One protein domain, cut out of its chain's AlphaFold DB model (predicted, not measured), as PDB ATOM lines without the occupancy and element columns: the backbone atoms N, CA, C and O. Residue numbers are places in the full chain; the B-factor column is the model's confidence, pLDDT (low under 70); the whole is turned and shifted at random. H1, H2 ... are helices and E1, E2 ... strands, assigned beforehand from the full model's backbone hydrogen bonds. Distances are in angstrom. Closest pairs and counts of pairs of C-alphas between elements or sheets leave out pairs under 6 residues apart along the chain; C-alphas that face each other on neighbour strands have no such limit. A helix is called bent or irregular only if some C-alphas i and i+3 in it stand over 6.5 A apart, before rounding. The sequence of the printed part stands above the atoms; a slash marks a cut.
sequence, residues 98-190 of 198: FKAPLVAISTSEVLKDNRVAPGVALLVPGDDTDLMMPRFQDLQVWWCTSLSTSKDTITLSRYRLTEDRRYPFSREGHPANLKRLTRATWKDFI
ATOM      1  N   PHE A  98      61.846 -30.388 -39.588       95.88
ATOM      2  CA  PHE A  98      60.928 -29.380 -39.035       95.88
ATOM      3  C   PHE A  98      59.816 -30.110 -38.288       95.88
ATOM      4  O   PHE A  98      59.249 -31.067 -38.814       95.88
ATOM      5  N   LYS A  99      59.513 -29.669 -37.069       95.56
ATOM      6  CA  LYS A  99      58.425 -30.214 -36.259       95.56
ATOM      7  C   LYS A  99      57.442 -29.120 -35.898       95.56
ATOM      8  O   LYS A  99      57.875 -28.030 -35.537       95.56
ATOM      9  N   ALA A 100      56.153 -29.417 -35.976       95.06
ATOM     10  CA  ALA A 100      55.100 -28.513 -35.540       95.06
ATOM     11  C   ALA A 100      54.353 -29.109 -34.337       95.06
ATOM     12  O   ALA A 100      54.202 -30.333 -34.264       95.06
ATOM     13  N   PRO A 101      53.841 -28.269 -33.417       93.88
ATOM     14  CA  PRO A 101      53.078 -28.743 -32.270       93.88
ATOM     15  C   PRO A 101      51.822 -29.501 -32.688       93.88
ATOM     16  O   PRO A 101      51.457 -30.461 -32.018       93.88
ATOM     17  N   LEU A 102      51.190 -29.084 -33.790       94.00
ATOM     18  CA  LEU A 102      49.955 -29.654 -34.310       94.00
ATOM     19  C   LEU A 102      50.032 -29.803 -35.832       94.00
ATOM     20  O   LEU A 102      50.258 -28.836 -36.564       94.00
ATOM     21  N   VAL A 103      49.815 -31.028 -36.298       93.00
ATOM     22  CA  VAL A 103      49.809 -31.415 -37.709       93.00
ATOM     23  C   VAL A 103      48.486 -32.099 -38.023       93.00
ATOM     24  O   VAL A 103      48.157 -33.103 -37.403       93.00
ATOM     25  N   ALA A 104      47.739 -31.581 -38.990       88.00
ATOM     26  CA  ALA A 104      46.500 -32.196 -39.445       88.00
ATOM     27  C   ALA A 104      46.789 -33.226 -40.540       88.00
ATOM     28  O   ALA A 104      47.483 -32.935 -41.519       88.00
ATOM     29  N   ILE A 105      46.243 -34.429 -40.370       78.38
ATOM     30  CA  ILE A 105      46.420 -35.539 -41.317       78.38
ATOM     31  C   ILE A 105      45.112 -35.913 -42.021       78.38
ATOM     32  O   ILE A 105      45.135 -36.529 -43.085       78.38
ATOM     33  N   SER A 106      43.975 -35.490 -41.463       70.69
ATOM     34  CA  SER A 106      42.638 -35.621 -42.047       70.69
ATOM     35  C   SER A 106      41.679 -34.570 -41.459       70.69
ATOM     36  O   SER A 106      42.090 -33.712 -40.678       70.69
ATOM     37  N   THR A 107      40.390 -34.647 -41.816       66.25
ATOM     38  CA  THR A 107      39.297 -33.841 -41.236       66.25
ATOM     39  C   THR A 107      39.222 -33.924 -39.710       66.25
ATOM     40  O   THR A 107      38.736 -32.987 -39.082       66.25
ATOM     41  N   SER A 108      39.627 -35.050 -39.120       67.75
ATOM     42  CA  SER A 108      39.356 -35.388 -37.718       67.75
ATOM     43  C   SER A 108      40.601 -35.745 -36.916       67.75
ATOM     44  O   SER A 108      40.523 -35.850 -35.693       67.75
ATOM     45  N   GLU A 109      41.742 -35.932 -37.575       84.25
ATOM     46  CA  GLU A 109      42.946 -36.430 -36.928       84.25
ATOM     47  C   GLU A 109      44.067 -35.390 -36.958       84.25
ATOM     48  O   GLU A 109      44.486 -34.899 -38.013       84.25
ATOM     49  N   VAL A 110      44.550 -35.065 -35.757       90.69
ATOM     50  CA  VAL A 110      45.642 -34.126 -35.514       90.69
ATOM     51  C   VAL A 110      46.725 -34.832 -34.708       90.69
ATOM     52  O   VAL A 110      46.480 -35.326 -33.608       90.69
ATOM     53  N   LEU A 111      47.939 -34.846 -35.248       91.81
ATOM     54  CA  LEU A 111      49.132 -35.358 -34.588       91.81
ATOM     55  C   LEU A 111      49.822 -34.241 -33.800       91.81
ATOM     56  O   LEU A 111      49.916 -33.105 -34.269       91.81
ATOM     57  N   LYS A 112      50.330 -34.582 -32.612       93.06
ATOM     58  CA  LYS A 112      51.085 -33.667 -31.743       93.06
ATOM     59  C   LYS A 112      52.595 -33.857 -31.910       93.06
ATOM     60  O   LYS A 112      53.036 -34.987 -32.088       93.06
ATOM     61  N   ASP A 113      53.362 -32.766 -31.821       93.06
ATOM     62  CA  ASP A 113      54.837 -32.738 -31.970       93.06
ATOM     63  C   ASP A 113      55.350 -33.570 -33.164       93.06
ATOM     64  O   ASP A 113      56.277 -34.385 -33.061       93.06
ATOM     65  N   ASN A 114      54.712 -33.396 -34.323       95.50
ATOM     66  CA  ASN A 114      54.996 -34.223 -35.486       95.50
ATOM     67  C   ASN A 114      55.872 -33.516 -36.521       95.50
ATOM     68  O   ASN A 114      55.931 -32.286 -36.607       95.50
ATOM     69  N   ARG A 115      56.557 -34.326 -37.331       95.81
ATOM     70  CA  ARG A 115      57.359 -33.864 -38.463       95.81
ATOM     71  C   ARG A 115      56.478 -33.226 -39.529       95.81
ATOM     72  O   ARG A 115      55.380 -33.701 -39.813       95.81
ATOM     73  N   VAL A 116      57.003 -32.182 -40.154       94.94
ATOM     74  CA  VAL A 116      56.375 -31.502 -41.283       94.94
ATOM     75  C   VAL A 116      57.091 -31.907 -42.570       94.94
ATOM     76  O   VAL A 116      58.319 -31.853 -42.652       94.94
ATOM     77  N   ALA A 117      56.311 -32.302 -43.572       94.81
ATOM     78  CA  ALA A 117      56.776 -32.714 -44.893       94.81
ATOM     79  C   ALA A 117      55.899 -32.088 -45.992       94.81
ATOM     80  O   ALA A 117      54.781 -31.653 -45.699       94.81
ATOM     81  N   PRO A 118      56.356 -32.032 -47.256       93.81
ATOM     82  CA  PRO A 118      55.530 -31.558 -48.360       93.81
ATOM     83  C   PRO A 118      54.196 -32.306 -48.424       93.81
ATOM     84  O   PRO A 118      54.147 -33.530 -48.383       93.81
ATOM     85  N   GLY A 119      53.103 -31.555 -48.498       90.50
ATOM     86  CA  GLY A 119      51.744 -32.077 -48.450       90.50
ATOM     87  C   GLY A 119      51.168 -32.288 -47.051       90.50
ATOM     88  O   GLY A 119      50.022 -32.709 -46.966       90.50
ATOM     89  N   VAL A 120      51.897 -31.973 -45.979       91.81
ATOM     90  CA  VAL A 120      51.365 -31.948 -44.608       91.81
ATOM     91  C   VAL A 120      50.774 -30.573 -44.292       91.81
ATOM     92  O   VAL A 120      51.414 -29.548 -44.550       91.81
ATOM     93  N   ALA A 121      49.582 -30.551 -43.693       93.25
ATOM     94  CA  ALA A 121      49.000 -29.347 -43.115       93.25
ATOM     95  C   ALA A 121      49.404 -29.216 -41.638       93.25
ATOM     96  O   ALA A 121      49.317 -30.174 -40.873       93.25
ATOM     97  N   LEU A 122      49.829 -28.029 -41.221       93.69
ATOM     98  CA  LEU A 122      50.073 -27.683 -39.826       93.69
ATOM     99  C   LEU A 122      49.077 -26.626 -39.355       93.69
ATOM    100  O   LEU A 122      48.599 -25.803 -40.139       93.69
ATOM    101  N   LEU A 123      48.777 -26.680 -38.062       93.88
ATOM    102  CA  LEU A 123      47.858 -25.770 -37.397       93.88
ATOM    103  C   LEU A 123      48.666 -24.765 -36.584       93.88
ATOM    104  O   LEU A 123      49.453 -25.152 -35.720       93.88
ATOM    105  N   VAL A 124      48.493 -23.484 -36.891       93.50
ATOM    106  CA  VAL A 124      49.313 -22.398 -36.340       93.50
ATOM    107  C   VAL A 124      48.410 -21.347 -35.696       93.50
ATOM    108  O   VAL A 124      47.384 -21.005 -36.291       93.50
ATOM    109  N   PRO A 125      48.753 -20.817 -34.508       91.62
ATOM    110  CA  PRO A 125      48.022 -19.700 -33.926       91.62
ATOM    111  C   PRO A 125      48.045 -18.480 -34.846       91.62
ATOM    112  O   PRO A 125      49.066 -18.165 -35.459       91.62
ATOM    113  N   GLY A 126      46.932 -17.763 -34.922       86.00
ATOM    114  CA  GLY A 126      46.910 -16.476 -35.594       86.00
ATOM    115  C   GLY A 126      45.508 -15.957 -35.833       86.00
ATOM    116  O   GLY A 126      44.559 -16.722 -36.006       86.00
ATOM    117  N   ASP A 127      45.427 -14.639 -35.926       77.12
ATOM    118  CA  ASP A 127      44.179 -13.923 -36.112       77.12
ATOM    119  C   ASP A 127      44.058 -13.524 -37.579       77.12
ATOM    120  O   ASP A 127      44.880 -12.784 -38.118       77.12
ATOM    121  N   ASP A 128      43.064 -14.091 -38.252       77.56
ATOM    122  CA  ASP A 128      42.686 -13.709 -39.606       77.56
ATOM    123  C   ASP A 128      41.207 -13.331 -39.599       77.56
ATOM    124  O   ASP A 128      40.385 -14.034 -39.001       77.56
ATOM    125  N   THR A 129      40.884 -12.214 -40.243       77.56
ATOM    126  CA  THR A 129      39.515 -11.719 -40.409       77.56
ATOM    127  C   THR A 129      38.894 -12.171 -41.732       77.56
ATOM    128  O   THR A 129      37.696 -11.987 -41.930       77.56
ATOM    129  N   ASP A 130      39.682 -12.741 -42.651       85.62
ATOM    130  CA  ASP A 130      39.198 -13.268 -43.927       85.62
ATOM    131  C   ASP A 130      38.444 -14.592 -43.700       85.62
ATOM    132  O   ASP A 130      39.036 -15.640 -43.443       85.62
ATOM    133  N   LEU A 131      37.112 -14.543 -43.817       82.44
ATOM    134  CA  LEU A 131      36.221 -15.699 -43.650       82.44
ATOM    135  C   LEU A 131      36.472 -16.813 -44.675       82.44
ATOM    136  O   LEU A 131      36.101 -17.962 -44.435       82.44
ATOM    137  N   MET A 132      37.093 -16.488 -45.811       87.75
ATOM    138  CA  MET A 132      37.443 -17.465 -46.840       87.75
ATOM    139  C   MET A 132      38.788 -18.132 -46.564       87.75
ATOM    140  O   MET A 132      39.171 -19.052 -47.287       87.75
ATOM    141  N   MET A 133      39.517 -17.704 -45.531       89.75
ATOM    142  CA  MET A 133      40.762 -18.339 -45.136       89.75
ATOM    143  C   MET A 133      40.490 -19.508 -44.180       89.75
ATOM    144  O   MET A 133      39.958 -19.303 -43.089       89.75
ATOM    145  N   PRO A 134      40.884 -20.743 -44.545       87.75
ATOM    146  CA  PRO A 134      40.604 -21.920 -43.746       87.75
ATOM    147  C   PRO A 134      41.154 -21.832 -42.326       87.75
ATOM    148  O   PRO A 134      42.323 -21.484 -42.099       87.75
ATOM    149  N   ARG A 135      40.304 -22.239 -41.385       88.12
ATOM    150  CA  ARG A 135      40.635 -22.457 -39.980       88.12
ATOM    151  C   ARG A 135      40.165 -23.840 -39.565       88.12
ATOM    152  O   ARG A 135      39.178 -24.358 -40.087       88.12
ATOM    153  N   PHE A 136      40.881 -24.427 -38.623       88.25
ATOM    154  CA  PHE A 136      40.438 -25.621 -37.928       88.25
ATOM    155  C   PHE A 136      40.406 -25.287 -36.445       88.25
ATOM    156  O   PHE A 136      41.453 -25.017 -35.855       88.25
ATOM    157  N   GLN A 137      39.196 -25.252 -35.880       85.75
ATOM    158  CA  GLN A 137      38.945 -24.587 -34.600       85.75
ATOM    159  C   GLN A 137      39.438 -23.129 -34.697       85.75
ATOM    160  O   GLN A 137      39.136 -22.452 -35.681       85.75
ATOM    161  N   ASP A 138      40.256 -22.673 -33.753       86.12
ATOM    162  CA  ASP A 138      40.794 -21.310 -33.740       86.12
ATOM    163  C   ASP A 138      42.170 -21.180 -34.412       86.12
ATOM    164  O   ASP A 138      42.755 -20.097 -34.418       86.12
ATOM    165  N   LEU A 139      42.685 -22.245 -35.033       91.31
ATOM    166  CA  LEU A 139      44.019 -22.265 -35.637       91.31
ATOM    167  C   LEU A 139      43.970 -22.073 -37.153       91.31
ATOM    168  O   LEU A 139      43.079 -22.570 -37.847       91.31
ATOM    169  N   GLN A 140      44.976 -21.382 -37.682       92.62
ATOM    170  CA  GLN A 140      45.182 -21.221 -39.115       92.62
ATOM    171  C   GLN A 140      45.728 -22.511 -39.723       92.62
ATOM    172  O   GLN A 140      46.678 -23.099 -39.203       92.62
ATOM    173  N   VAL A 141      45.184 -22.904 -40.874       92.44
ATOM    174  CA  VAL A 141      45.704 -24.033 -41.653       92.44
ATOM    175  C   VAL A 141      46.789 -23.541 -42.609       92.44
ATOM    176  O   VAL A 141      46.529 -22.705 -43.480       92.44
ATOM    177  N   TRP A 142      48.001 -24.079 -42.470       94.56
ATOM    178  CA  TRP A 142      49.128 -23.843 -43.373       94.56
ATOM    179  C   TRP A 142      49.599 -25.160 -43.978       94.56
ATOM    180  O   TRP A 142      49.763 -26.145 -43.272       94.56
ATOM    181  N   TRP A 143      49.870 -25.183 -45.275       94.50
ATOM    182  CA  TRP A 143      50.374 -26.358 -45.981       94.50
ATOM    183  C   TRP A 143      51.861 -26.243 -46.223       94.50
ATOM    184  O   TRP A 143      52.306 -25.272 -46.829       94.50
ATOM    185  N   CYS A 144      52.625 -27.262 -45.851       95.25
ATOM    186  CA  CYS A 144      53.987 -27.389 -46.341       95.25
ATOM    187  C   CYS A 144      53.957 -27.752 -47.825       95.25
ATOM    188  O   CYS A 144      53.480 -28.819 -48.204       95.25
ATOM    189  N   THR A 145      54.464 -26.868 -48.678       94.19
ATOM    190  CA  THR A 145      54.489 -27.071 -50.134       94.19
ATOM    191  C   THR A 145      55.844 -27.542 -50.632       94.19
ATOM    192  O   THR A 145      55.913 -28.231 -51.643       94.19
ATOM    193  N   SER A 146      56.924 -27.206 -49.924       94.31
ATOM    194  CA  SER A 146      58.267 -27.687 -50.250       94.31
ATOM    195  C   SER A 146      59.210 -27.620 -49.054       94.31
ATOM    196  O   SER A 146      59.087 -26.752 -48.184       94.31
ATOM    197  N   LEU A 147      60.192 -28.519 -49.066       95.38
ATOM    198  CA  LEU A 147      61.382 -28.471 -48.228       95.38
ATOM    199  C   LEU A 147      62.604 -28.283 -49.125       95.38
ATOM    200  O   LEU A 147      62.691 -28.859 -50.205       95.38
ATOM    201  N   SER A 148      63.562 -27.482 -48.675       94.12
ATOM    202  CA  SER A 148      64.882 -27.404 -49.295       94.12
ATOM    203  C   SER A 148      65.902 -27.890 -48.284       94.12
ATOM    204  O   SER A 148      66.213 -27.172 -47.336       94.12
ATOM    205  N   THR A 149      66.412 -29.100 -48.500       90.88
ATOM    206  CA  THR A 149      67.431 -29.715 -47.641       90.88
ATOM    207  C   THR A 149      68.734 -28.917 -47.674       90.88
ATOM    208  O   THR A 149      69.300 -28.634 -46.629       90.88
ATOM    209  N   SER A 150      69.146 -28.423 -48.847       91.56
ATOM    210  CA  SER A 150      70.373 -27.630 -49.010       91.56
ATOM    211  C   SER A 150      70.312 -26.213 -48.437       91.56
ATOM    212  O   SER A 150      71.339 -25.665 -48.051       91.56
ATOM    213  N   LYS A 151      69.129 -25.589 -48.404       92.00
ATOM    214  CA  LYS A 151      68.944 -24.231 -47.859       92.00
ATOM    215  C   LYS A 151      68.408 -24.238 -46.429       92.00
ATOM    216  O   LYS A 151      68.215 -23.166 -45.865       92.00
ATOM    217  N   ASP A 152      68.109 -25.418 -45.891       92.50
ATOM    218  CA  ASP A 152      67.418 -25.620 -44.617       92.50
ATOM    219  C   ASP A 152      66.176 -24.717 -44.460       92.50
ATOM    220  O   ASP A 152      65.951 -24.059 -43.441       92.50
ATOM    221  N   THR A 153      65.372 -24.648 -45.530       96.25
ATOM    222  CA  THR A 153      64.144 -23.841 -45.564       96.25
ATOM    223  C   THR A 153      62.907 -24.689 -45.779       96.25
ATOM    224  O   THR A 153      62.922 -25.605 -46.603       96.25
ATOM    225  N   ILE A 154      61.812 -24.289 -45.141       97.06
ATOM    226  CA  ILE A 154      60.464 -24.800 -45.381       97.06
ATOM    227  C   ILE A 154      59.595 -23.710 -46.005       97.06
ATOM    228  O   ILE A 154      59.620 -22.556 -45.569       97.06
ATOM    229  N   THR A 155      58.833 -24.071 -47.036       97.00
ATOM    230  CA  THR A 155      57.847 -23.179 -47.653       97.00
ATOM    231  C   THR A 155      56.453 -23.612 -47.243       97.00
ATOM    232  O   THR A 155      56.061 -24.761 -47.460       97.00
ATOM    233  N   LEU A 156      55.708 -22.675 -46.666       96.75
ATOM    234  CA  LEU A 156      54.336 -22.852 -46.242       96.75
ATOM    235  C   LEU A 156      53.408 -21.966 -47.063       96.75
ATOM    236  O   LEU A 156      53.712 -20.799 -47.306       96.75
ATOM    237  N   SER A 157      52.254 -22.504 -47.421       95.56
ATOM    238  CA  SER A 157      51.232 -21.792 -48.174       95.56
ATOM    239  C   SER A 157      49.879 -21.901 -47.490       95.56
ATOM    240  O   SER A 157      49.544 -22.940 -46.922       95.56
ATOM    241  N   ARG A 158      49.073 -20.847 -47.590       93.38
ATOM    242  CA  ARG A 158      47.636 -20.906 -47.298       93.38
ATOM    243  C   ARG A 158      46.856 -20.765 -48.592       93.38
ATOM    244  O   ARG A 158      47.289 -20.060 -49.502       93.38
ATOM    245  N   TYR A 159      45.695 -21.393 -48.636       91.88
ATOM    246  CA  TYR A 159      44.791 -21.396 -49.780       91.88
ATOM    247  C   TYR A 159      43.430 -20.924 -49.299       91.88
ATOM    248  O   TYR A 159      43.032 -21.295 -48.200       91.88
ATOM    249  N   ARG A 160      42.740 -20.096 -50.084       90.38
ATOM    250  CA  ARG A 160      41.351 -19.733 -49.783       90.38
ATOM    251  C   ARG A 160      40.438 -20.924 -50.054       90.38
ATOM    252  O   ARG A 160      40.715 -21.732 -50.938       90.38
ATOM    253  N   LEU A 161      39.349 -21.014 -49.301       85.88
ATOM    254  CA  LEU A 161      38.246 -21.908 -49.625       85.88
ATOM    255  C   LEU A 161      37.642 -21.506 -50.970       85.88
ATOM    256  O   LEU A 161      37.580 -20.321 -51.304       85.88
ATOM    257  N   THR A 162      37.170 -22.491 -51.723       82.62
ATOM    258  CA  THR A 162      36.291 -22.238 -52.862       82.62
ATOM    259  C   THR A 162      34.849 -22.200 -52.355       82.62
ATOM    260  O   THR A 162      34.498 -22.884 -51.390       82.62
ATOM    261  N   GLU A 163      34.003 -21.366 -52.958       75.94
ATOM    262  CA  GLU A 163      32.625 -21.152 -52.484       75.94
ATOM    263  C   GLU A 163      31.792 -22.448 -52.465       75.94
ATOM    264  O   GLU A 163      30.923 -22.620 -51.609       75.94
ATOM    265  N   ASP A 164      32.112 -23.383 -53.360       74.75
ATOM    266  CA  ASP A 164      31.481 -24.690 -53.522       74.75
ATOM    267  C   ASP A 164      32.048 -25.784 -52.592       74.75
ATOM    268  O   ASP A 164      31.424 -26.835 -52.435       74.75
ATOM    269  N   ARG A 165      33.205 -25.565 -51.944       66.56
ATOM    270  CA  ARG A 165      33.868 -26.563 -51.082       66.56
ATOM    271  C   ARG A 165      34.357 -25.949 -49.778       66.56
ATOM    272  O   ARG A 165      35.439 -25.376 -49.678       66.56
ATOM    273  N   ARG A 166      33.601 -26.193 -48.707       68.88
ATOM    274  CA  ARG A 166      33.941 -25.754 -47.342       68.88
ATOM    275  C   ARG A 166      34.758 -26.790 -46.569       68.88
ATOM    276  O   ARG A 166      34.435 -27.112 -45.430       68.88
ATOM    277  N   TYR A 167      35.804 -27.336 -47.186       77.81
ATOM    278  CA  TYR A 167      36.726 -28.239 -46.495       77.81
ATOM    279  C   TYR A 167      37.997 -27.481 -46.074       77.81
ATOM    280  O   TYR A 167      38.740 -27.041 -46.953       77.81
ATOM    281  N   PRO A 168      38.289 -27.322 -44.764       78.19
ATOM    282  CA  PRO A 168      39.378 -26.458 -44.300       78.19
ATOM    283  C   PRO A 168      40.777 -26.950 -44.689       78.19
ATOM    284  O   PRO A 168      41.735 -26.181 -44.674       78.19
ATOM    285  N   PHE A 169      40.897 -28.215 -45.087       80.81
ATOM    286  CA  PHE A 169      42.129 -28.789 -45.614       80.81
ATOM    287  C   PHE A 169      42.066 -28.959 -47.143       80.81
ATOM    288  O   PHE A 169      42.602 -29.918 -47.699       80.81
ATOM    289  N   SER A 170      41.423 -28.020 -47.838       80.81
ATOM    290  CA  SER A 170      41.616 -27.846 -49.278       80.81
ATOM    291  C   SER A 170      42.910 -27.072 -49.563       80.81
ATOM    292  O   SER A 170      43.317 -26.190 -48.805       80.81
ATOM    293  N   ARG A 171      43.565 -27.420 -50.672       82.88
ATOM    294  CA  ARG A 171      44.760 -26.750 -51.218       82.88
ATOM    295  C   ARG A 171      44.607 -26.473 -52.714       82.88
ATOM    296  O   ARG A 171      45.568 -26.551 -53.475       82.88
ATOM    297  N   GLU A 172      43.368 -26.248 -53.137       79.00
ATOM    298  CA  GLU A 172      43.018 -25.957 -54.523       79.00
ATOM    299  C   GLU A 172      43.332 -24.493 -54.874       79.00
ATOM    300  O   GLU A 172      43.218 -23.594 -54.041       79.00
ATOM    301  N   GLY A 173      43.739 -24.254 -56.123       81.69
ATOM    302  CA  GLY A 173      43.997 -22.911 -56.648       81.69
ATOM    303  C   GLY A 173      45.353 -22.304 -56.265       81.69
ATOM    304  O   GLY A 173      46.315 -22.996 -55.923       81.69
ATOM    305  N   HIS A 174      45.446 -20.978 -56.392       86.50
ATOM    306  CA  HIS A 174      46.667 -20.227 -56.108       86.50
ATOM    307  C   HIS A 174      46.821 -19.951 -54.603       86.50
ATOM    308  O   HIS A 174      45.836 -19.605 -53.945       86.50
ATOM    309  N   PRO A 175      48.046 -20.050 -54.048       91.00
ATOM    310  CA  PRO A 175      48.307 -19.658 -52.671       91.00
ATOM    311  C   PRO A 175      47.886 -18.208 -52.416       91.00
ATOM    312  O   PRO A 175      48.342 -17.299 -53.104       91.00
ATOM    313  N   ALA A 176      47.055 -17.996 -51.400       91.50
ATOM    314  CA  ALA A 176      46.674 -16.663 -50.944       91.50
ATOM    315  C   ALA A 176      47.791 -16.017 -50.117       91.50
ATOM    316  O   ALA A 176      48.019 -14.818 -50.205       91.50
ATOM    317  N   ASN A 177      48.511 -16.831 -49.340       91.75
ATOM    318  CA  ASN A 177      49.667 -16.408 -48.559       91.75
ATOM    319  C   ASN A 177      50.789 -17.433 -48.695       91.75
ATOM    320  O   ASN A 177      50.531 -18.637 -48.735       91.75
ATOM    321  N   LEU A 178      52.031 -16.951 -48.709       94.19
ATOM    322  CA  LEU A 178      53.234 -17.772 -48.774       94.19
ATOM    323  C   LEU A 178      54.234 -17.298 -47.722       94.19
ATOM    324  O   LEU A 178      54.504 -16.106 -47.597       94.19
ATOM    325  N   LYS A 179      54.810 -18.242 -46.979       95.50
ATOM    326  CA  LYS A 179      55.924 -17.996 -46.068       95.50
ATOM    327  C   LYS A 179      57.062 -18.944 -46.373       95.50
ATOM    328  O   LYS A 179      56.861 -20.142 -46.534       95.50
ATOM    329  N   ARG A 180      58.272 -18.401 -46.397       96.88
ATOM    330  CA  ARG A 180      59.503 -19.179 -46.442       96.88
ATOM    331  C   ARG A 180      60.228 -18.987 -45.123       96.88
ATOM    332  O   ARG A 180      60.578 -17.863 -44.779       96.88
ATOM    333  N   LEU A 181      60.412 -20.072 -44.386       96.75
ATOM    334  CA  LEU A 181      60.940 -20.048 -43.028       96.75
ATOM    335  C   LEU A 181      62.261 -20.810 -42.971       96.75
ATOM    336  O   LEU A 181      62.446 -21.812 -43.667       96.75
ATOM    337  N   THR A 182      63.170 -20.321 -42.136       95.88
ATOM    338  CA  THR A 182      64.401 -21.014 -41.741       95.88
ATOM    339  C   THR A 182      64.189 -21.627 -40.359       95.88
ATOM    340  O   THR A 182      63.161 -21.398 -39.721       95.88
ATOM    341  N   ARG A 183      65.171 -22.363 -39.832       91.94
ATOM    342  CA  ARG A 183      65.130 -22.827 -38.430       91.94
ATOM    343  C   ARG A 183      65.008 -21.701 -37.424       91.94
ATOM    344  O   ARG A 183      64.299 -21.865 -36.438       91.94
ATOM    345  N   ALA A 184      65.698 -20.593 -37.683       92.25
ATOM    346  CA  ALA A 184      65.723 -19.452 -36.784       92.25
ATOM    347  C   ALA A 184      64.324 -18.844 -36.628       92.25
ATOM    348  O   ALA A 184      63.909 -18.561 -35.516       92.25
ATOM    349  N   THR A 185      63.570 -18.729 -37.727       94.44
ATOM    350  CA  THR A 185      62.218 -18.147 -37.714       94.44
ATOM    351  C   THR A 185      61.107 -19.175 -37.506       94.44
ATOM    352  O   THR A 185      59.939 -18.811 -37.379       94.44
ATOM    353  N   TRP A 186      61.447 -20.468 -37.484       94.69
ATOM    354  CA  TRP A 186      60.471 -21.547 -37.381       94.69
ATOM    355  C   TRP A 186      59.718 -21.519 -36.057       94.69
ATOM    356  O   TRP A 186      58.491 -21.558 -36.077       94.69
ATOM    357  N   LYS A 187      60.439 -21.444 -34.928       91.88
ATOM    358  CA  LYS A 187      59.847 -21.521 -33.582       91.88
ATOM    359  C   LYS A 187      58.841 -20.390 -33.360       91.88
ATOM    360  O   LYS A 187      57.702 -20.660 -32.992       91.88
ATOM    361  N   ASP A 188      59.241 -19.165 -33.682       91.38
ATOM    362  CA  ASP A 188      58.400 -17.972 -33.544       91.38
ATOM    363  C   ASP A 188      57.131 -18.079 -34.394       91.38
ATOM    364  O   ASP A 188      56.046 -17.675 -33.980       91.38
ATOM    365  N   PHE A 189      57.247 -18.678 -35.582       92.38
ATOM    366  CA  PHE A 189      56.101 -18.895 -36.448       92.38
ATOM    367  C   PHE A 189      55.115 -19.924 -35.876       92.38
ATOM    368  O   PHE A 189      53.922 -19.642 -35.833       92.38
ATOM    369  N   ILE A 190      55.580 -21.102 -35.441       92.25
ATOM    370  CA  ILE A 190      54.682 -22.190 -34.997       92.25
ATOM    371  C   ILE A 190      54.089 -21.977 -33.600       92.25
ATOM    372  O   ILE A 190      53.035 -22.535 -33.306       92.25
TER     373      ILE A 190
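What this domain is: This is residues 98 to 190 of the 198 residues of an uncharacterized protein of Pseudomonas putida (UniProt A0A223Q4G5). What does a first look at this model show? One strongly twisted sheet of six strands is partly curled into an open trough, with E2 and E1 on one side, E5 and E6 on the other, and E3 and E4 joining the two; the short helix H1 runs from the end of E6 back toward E1 and E3 across the open side. Two long loops, residues 125 to 138 and 159 to 176, lie around it, and the second of them makes one end of the longest axis. What are the parts? The 93 printed residues hold six named strands and then one named helix, with the sheet order E2 E1 E3 E4 E5 E6, antiparallel throughout; under half of the residues are in named elements, and the class is mostly strand. How large is it? It is compact, with a radius of gyration of the C-alphas of 12.6 A, and its C-alphas span 39 by 26 by 22 A, only just elongated.

Where its parts are: Where are the strands of the sheet? E4, residues 139 to 148, is the longest strand, 25.5 A from first to last C-alpha, and it bends by 58 degrees at residue 145. E5, residues 153 to 158, and E6, residues 177 to 182, are each 16.9 A long. E1, residues 99 to 104, is 12.5 A long, E2, residues 110 to 115, is 12.1 A long, and E3 is residues 121 to 124. Where is the helix? H1, residues 183 to 190, is 11.0 A long and irregular, with C-alphas 184 and 187 7.0 A apart. Which points anchor the view? E1 begins at C-alpha 99 at (58.425, -30.214, -36.259), E4 ends at C-alpha 148 at (64.882, -27.404, -49.295), and H1 ends at C-alpha 190 at (54.682, -22.190, -34.997).

How they stand to each other: How do the strands pair? E3, E4, E5 and E6 form a meander, each strand the antiparallel neighbour of the one before. E4 is staggered: it pairs with E3 over residues 140 to 143, where N 122 and O 142 are 2.8 A apart, and with E5 over residues 143 to 148, where N 143 and O 157 are 2.8 A apart. E5 and E6 form a hairpin, with N 156 and O 179 2.8 A apart. What lies on the other side of E3? E1 is its antiparallel neighbour, with N 104 and O 121 2.8 A apart. E2 is an edge strand and forms a hairpin with E1, with N 111 and O 103 2.8 A apart. How does H1 stand to the sheet? It is on the sheet at a height of 7.1 A and lies over none of the strands, but only just. Its closest C-alphas to E3 are those of Val 124 and Ile 190, 5.5 A apart, and to E1 those of Ala 100 and Ile 190, 6.4 A apart. What does its backbone show? In H1, 2 of 4 O i to N i+4 pairs are within hydrogen-bond range.

The domain as a whole: How far does it reach? The two C-alphas farthest apart are those of Ser 150 and Asp 164, at 39.3 A. Is the printed part unbroken, and which links are long? It has no cut; the long links are E3 to E4, with 14 residues between them, and E5 to E6, with 18. In the first of these, residues 135 to 136 pair antiparallel with residues 139 to 140 of E4. Where is confidence low? The mean pLDDT of the printed part is 89.0, and residues 107 to 108 and 165 to 166 are under 70.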